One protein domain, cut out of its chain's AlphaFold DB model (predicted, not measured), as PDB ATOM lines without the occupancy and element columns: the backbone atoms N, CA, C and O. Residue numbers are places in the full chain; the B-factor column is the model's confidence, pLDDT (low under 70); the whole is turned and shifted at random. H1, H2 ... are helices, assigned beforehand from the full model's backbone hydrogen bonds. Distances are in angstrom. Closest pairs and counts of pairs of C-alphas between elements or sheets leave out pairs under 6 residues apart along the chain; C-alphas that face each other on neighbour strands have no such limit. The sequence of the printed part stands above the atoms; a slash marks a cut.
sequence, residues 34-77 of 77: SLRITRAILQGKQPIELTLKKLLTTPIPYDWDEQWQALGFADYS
ATOM      1  N   SER A  34     167.867   7.328 374.440       94.50
ATOM      2  CA  SER A  34     167.498   8.302 375.459       94.50
ATOM      3  C   SER A  34     167.724   9.729 374.957       94.50
ATOM      4  O   SER A  34     168.682  10.027 374.234       94.50
ATOM      5  N   LEU A  35     166.876  10.657 375.406       93.12
ATOM      6  CA  LEU A  35     166.986  12.069 375.029       93.12
ATOM      7  C   LEU A  35     168.357  12.667 375.402       93.12
ATOM      8  O   LEU A  35     168.859  13.551 374.705       93.12
ATOM      9  N   ARG A  36     168.972  12.175 376.487       95.50
ATOM     10  CA  ARG A  36     170.317  12.575 376.925       95.50
ATOM     11  C   ARG A  36     171.361  12.234 375.859       95.50
ATOM     12  O   ARG A  36     172.139  13.107 375.476       95.50
ATOM     13  N   ILE A  37     171.328  11.007 375.337       95.06
ATOM     14  CA  ILE A  37     172.235  10.546 374.277       95.06
ATOM     15  C   ILE A  37     172.006  11.343 372.992       95.06
ATOM     16  O   ILE A  37     172.962  11.866 372.420       95.06
ATOM     17  N   THR A  38     170.751  11.509 372.561       94.56
ATOM     18  CA  THR A  38     170.433  12.275 371.347       94.56
ATOM     19  C   THR A  38     170.960  13.709 371.427       94.56
ATOM     20  O   THR A  38     171.555  14.199 370.470       94.56
ATOM     21  N   ARG A  39     170.801  14.381 372.576       95.25
ATOM     22  CA  ARG A  39     171.336  15.736 372.785       95.25
ATOM     23  C   ARG A  39     172.857  15.773 372.729       95.25
ATOM     24  O   ARG A  39     173.397  16.671 372.094       95.25
ATOM     25  N   ALA A  40     173.539  14.822 373.364       94.75
ATOM     26  CA  ALA A  40     174.997  14.772 373.341       94.75
ATOM     27  C   ALA A  40     175.531  14.574 371.914       94.75
ATOM     28  O   ALA A  40     176.457  15.276 371.512       94.75
ATOM     29  N   ILE A  41     174.884  13.712 371.123       93.38
ATOM     30  CA  ILE A  41     175.206  13.509 369.705       93.38
ATOM     31  C   ILE A  41     175.021  14.804 368.906       93.38
ATOM     32  O   ILE A  41     175.942  15.251 368.226       93.38
ATOM     33  N   LEU A  42     173.861  15.457 369.034       93.38
ATOM     34  CA  LEU A  42     173.572  16.712 368.326       93.38
ATOM     35  C   LEU A  42     174.506  17.863 368.731       93.38
ATOM     36  O   LEU A  42     174.738  18.766 367.935       93.38
ATOM     37  N   GLN A  43     175.044  17.835 369.950       95.62
ATOM     38  CA  GLN A  43     176.020  18.810 370.442       95.62
ATOM     39  C   GLN A  43     177.472  18.461 370.078       95.62
ATOM     40  O   GLN A  43     178.372  19.206 370.460       95.62
ATOM     41  N   GLY A  44     177.726  17.333 369.406       94.25
ATOM     42  CA  GLY A  44     179.085  16.856 369.136       94.25
ATOM     43  C   GLY A  44     179.849  16.416 370.393       94.25
ATOM     44  O   GLY A  44     181.069  16.333 370.367       94.25
ATOM     45  N   LYS A  45     179.139  16.133 371.493       94.69
ATOM     46  CA  LYS A  45     179.685  15.691 372.792       94.69
ATOM     47  C   LYS A  45     179.587  14.179 372.995       94.69
ATOM     48  O   LYS A  45     179.581  13.689 374.120       94.69
ATOM     49  N   GLN A  46     179.413  13.440 371.911       94.25
ATOM     50  CA  GLN A  46     179.463  11.986 371.948       94.25
ATOM     51  C   GLN A  46     180.906  11.495 372.161       94.25
ATOM     52  O   GLN A  46     181.833  12.155 371.688       94.25
ATOM     53  N   PRO A  47     181.107  10.335 372.812       95.00
ATOM     54  CA  PRO A  47     182.395   9.655 372.860       95.00
ATOM     55  C   PRO A  47     183.020   9.540 371.471       95.00
ATOM     56  O   PRO A  47     182.320   9.210 370.510       95.00
ATOM     57  N   ILE A  48     184.333   9.752 371.355       92.88
ATOM     58  CA  ILE A  48     185.019   9.686 370.051       92.88
ATOM     59  C   ILE A  48     184.916   8.293 369.412       92.88
ATOM     60  O   ILE A  48     184.814   8.162 368.194       92.88
ATOM     61  N   GLU A  49     184.820   7.257 370.245       92.25
ATOM     62  CA  GLU A  49     184.627   5.870 369.823       92.25
ATOM     63  C   GLU A  49     183.183   5.553 369.385       92.25
ATOM     64  O   GLU A  49     182.911   4.465 368.861       92.25
ATOM     65  N   LEU A  50     182.220   6.463 369.595       93.12
ATOM     66  CA  LEU A  50     180.816   6.264 369.222       93.12
ATOM     67  C   LEU A  50     180.584   6.575 367.738       93.12
ATOM     68  O   LEU A  50     180.019   7.597 367.351       93.12
ATOM     69  N   THR A  51     180.995   5.641 366.884       90.88
ATOM     70  CA  THR A  51     180.726   5.694 365.439       90.88
ATOM     71  C   THR A  51     179.305   5.236 365.097       90.88
ATOM     72  O   THR A  51     178.687   4.462 365.833       90.88
ATOM     73  N   LEU A  52     178.804   5.619 363.913       87.00
ATOM     74  CA  LEU A  52     177.527   5.106 363.394       87.00
ATOM     75  C   LEU A  52     177.521   3.571 363.330       87.00
ATOM     76  O   LEU A  52     176.538   2.940 363.705       87.00
ATOM     77  N   LYS A  53     178.632   2.957 362.903       88.19
ATOM     78  CA  LYS A  53     178.770   1.496 362.878       88.19
ATOM     79  C   LYS A  53     178.564   0.910 364.274       88.19
ATOM     80  O   LYS A  53     177.714   0.035 364.414       88.19
ATOM     81  N   LYS A  54     179.275   1.429 365.286       89.00
ATOM     82  CA  LYS A  54     179.149   0.988 366.685       89.00
ATOM     83  C   LYS A  54     177.701   1.105 367.153       89.00
ATOM     84  O   LYS A  54     177.129   0.121 367.603       89.00
ATOM     85  N   LEU A  55     177.067   2.254 366.936       88.94
ATOM     86  CA  LEU A  55     175.686   2.491 367.348       88.94
ATOM     87  C   LEU A  55     174.684   1.512 366.702       88.94
ATOM     88  O   LEU A  55     173.724   1.078 367.337       88.94
ATOM     89  N   LEU A  56     174.914   1.112 365.450       85.38
ATOM     90  CA  LEU A  56     174.039   0.172 364.747       85.38
ATOM     91  C   LEU A  56     174.297  -1.296 365.116       85.38
ATOM     92  O   LEU A  56     173.351  -2.093 365.108       85.38
ATOM     93  N   THR A  57     175.536  -1.664 365.448       86.38
ATOM     94  CA  THR A  57     175.910  -3.043 365.801       86.38
ATOM     95  C   THR A  57     175.757  -3.348 367.285       86.38
ATOM     96  O   THR A  57     175.486  -4.495 367.628       86.38
ATOM     97  N   THR A  58     175.870  -2.347 368.159       87.81
ATOM     98  CA  THR A  58     175.711  -2.531 369.602       87.81
ATOM     99  C   THR A  58     174.275  -2.980 369.925       87.81
ATOM    100  O   THR A  58     173.302  -2.424 369.386       87.81
ATOM    101  N   PRO A  59     174.102  -4.013 370.767       87.19
ATOM    102  CA  PRO A  59     172.823  -4.301 371.402       87.19
ATOM    103  C   PRO A  59     172.553  -3.216 372.450       87.19
ATOM    104  O   PRO A  59     173.143  -3.216 373.522       87.19
ATOM    105  N   ILE A  60     171.708  -2.248 372.096       88.62
ATOM    106  CA  ILE A  60     171.374  -1.109 372.955       88.62
ATOM    107  C   ILE A  60     170.287  -1.554 373.950       88.62
ATOM    108  O   ILE A  60     169.228  -1.993 373.488       88.62
ATOM    109  N   PRO A  61     170.521  -1.458 375.273       91.06
ATOM    110  CA  PRO A  61     169.511  -1.760 376.285       91.06
ATOM    111  C   PRO A  61     168.278  -0.855 376.174       91.06
ATOM    112  O   PRO A  61     168.341   0.245 375.620       91.06
ATOM    113  N   TYR A  62     167.141  -1.297 376.712       88.88
ATOM    114  CA  TYR A  62     165.946  -0.449 376.784       88.88
ATOM    115  C   TYR A  62     166.039   0.593 377.903       88.88
ATOM    116  O   TYR A  62     165.506   1.690 377.741       88.88
ATOM    117  N   ASP A  63     166.723   0.267 379.004       93.56
ATOM    118  CA  ASP A  63     166.955   1.198 380.103       93.56
ATOM    119  C   ASP A  63     167.929   2.306 379.688       93.56
ATOM    120  O   ASP A  63     169.006   2.051 379.152       93.56
ATOM    121  N   TRP A  64     167.547   3.558 379.915       94.12
ATOM    122  CA  TRP A  64     168.284   4.718 379.416       94.12
ATOM    123  C   TRP A  64     169.614   4.988 380.122       94.12
ATOM    124  O   TRP A  64     170.498   5.605 379.511       94.12
ATOM    125  N   ASP A  65     169.773   4.556 381.369       95.31
ATOM    126  CA  ASP A  65     171.049   4.660 382.069       95.31
ATOM    127  C   ASP A  65     171.987   3.541 381.626       95.31
ATOM    128  O   ASP A  65     173.154   3.806 381.331       95.31
ATOM    129  N   GLU A  66     171.470   2.334 381.409       95.19
ATOM    130  CA  GLU A  66     172.241   1.260 380.781       95.19
ATOM    131  C   GLU A  66     172.673   1.619 379.351       95.19
ATOM    132  O   GLU A  66     173.796   1.305 378.951       95.19
ATOM    133  N   GLN A  67     171.849   2.343 378.581       94.94
ATOM    134  CA  GLN A  67     172.261   2.870 377.272       94.94
ATOM    135  C   GLN A  67     173.477   3.796 377.374       94.94
ATOM    136  O   GLN A  67     174.358   3.756 376.515       94.94
ATOM    137  N   TRP A  68     173.526   4.647 378.400       94.94
ATOM    138  CA  TRP A  68     174.622   5.595 378.605       94.94
ATOM    139  C   TRP A  68     175.944   4.869 378.851       94.94
ATOM    140  O   TRP A  68     176.957   5.202 378.236       94.94
ATOM    141  N   GLN A  69     175.897   3.821 379.673       94.69
ATOM    142  CA  GLN A  69     177.032   2.939 379.932       94.69
ATOM    143  C   GLN A  69     177.433   2.165 378.666       94.69
ATOM    144  O   GLN A  69     178.573   2.244 378.219       94.69
ATOM    145  N   ALA A  70     176.483   1.482 378.021       93.38
ATOM    146  CA  ALA A  70     176.739   0.619 376.864       93.38
ATOM    147  C   ALA A  70     177.288   1.370 375.637       93.38
ATOM    148  O   ALA A  70     177.973   0.785 374.792       93.38
ATOM    149  N   LEU A  71     176.986   2.663 375.516       93.25
ATOM    150  CA  LEU A  71     177.500   3.521 374.448       93.25
ATOM    151  C   LEU A  71     178.788   4.269 374.836       93.25
ATOM    152  O   LEU A  71     179.308   5.024 374.014       93.25
ATOM    153  N   GLY A  72     179.331   4.010 376.030       93.69
ATOM    154  CA  GLY A  72     180.624   4.520 376.491       93.69
ATOM    155  C   GLY A  72     180.592   5.974 376.949       93.69
ATOM    156  O   GLY A  72     181.622   6.628 376.935       93.69
ATOM    157  N   PHE A  73     179.433   6.524 377.317       93.44
ATOM    158  CA  PHE A  73     179.355   7.904 377.810       93.44
ATOM    159  C   PHE A  73     179.814   8.058 379.270       93.44
ATOM    160  O   PHE A  73     180.049   9.180 379.712       93.44
ATOM    161  N   ALA A  74     179.925   6.964 380.023       90.25
ATOM    162  CA  ALA A  74     180.430   6.983 381.395       90.25
ATOM    163  C   ALA A  74     181.961   7.036 381.483       90.25
ATOM    164  O   ALA A  74     182.497   7.432 382.509       90.25
ATOM    165  N   ASP A  75     182.655   6.700 380.395       84.06
ATOM    166  CA  ASP A  75     184.120   6.679 380.345       84.06
ATOM    167  C   ASP A  75     184.726   8.082 380.108       84.06
ATOM    168  O   ASP A  75     185.944   8.237 380.081       84.06
ATOM    169  N   TYR A  76     183.880   9.106 379.912       64.44
ATOM    170  CA  TYR A  76     184.265  10.482 379.549       64.44
ATOM    171  C   TYR A  76     183.737  11.551 380.526       64.44
ATOM    172  O   TYR A  76     183.676  12.728 380.165       64.44
ATOM    173  N   SER A  77     183.316  11.153 381.731       57.16
ATOM    174  CA  SER A  77     182.869  12.065 382.799       57.16
ATOM    175  C   SER A  77     183.997  12.504 383.720       57.16
ATOM    176  O   SER A  77     184.752  11.602 384.148       57.16
TER     177      SER A  77
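What this domain is: This is residues 34 to 77 of the 77 residues of an uncharacterized protein of Robiginitomaculum sp (UniProt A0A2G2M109). Three short helices stand at the corners of a triangle, with H1 and H3 near each other and H2 set off from both, at the far ends of the two unnamed stretches, residues 43 to 51 and 58 to 63, that lead to it and away from it. After H3 a last stretch with no named element, residues 71 to 77, ends the chain. The printed part has 44 residues, with three named helices in the order H1, H2, H3 and no named strand; the class is all helix, though the helices hold 21 of the 44 residues, under half. The whole is compact and rounded, with a radius of gyration of the C-alphas of 9.5 A and spans of 22 by 20 by 18 A.

Where its parts are: The printed part begins at Ser 34. H1 takes residues 35 to 42, from C-alpha 35 at (166.986, 12.069, 375.029), and is 10.5 A long from first to last C-alpha. H2 takes residues 52 to 57 and is 8.6 A long, beginning at C-alpha 52 at (177.527, 5.106, 363.394). H3 takes residues 64 to 70 and is 9.7 A long, ending at C-alpha 70 at (176.739, 0.619, 376.864).

How they stand to each other: H1 and H2 are apart, joined by a short link of 9 residues. H2 and H3 are apart too, joined by a short link of 6 residues. H1 and H3 are close but not clearly touching, with 1 pair of C-alphas within 8 A. Their closest C-alphas, those of Ile 37 and Trp 68, are 7.0 A apart. They run the same way at a steep tilt of 51 degrees. In H1, H2 and H3 every O i to N i+4 pair is within hydrogen-bond range.

The domain as a whole: The two C-alphas farthest apart, those of Thr 57 and Ser 77, are 23.8 A apart. The printed part has no cut and no long link. Its mean pLDDT is 90.8, and residues 76 to 77 are under 70.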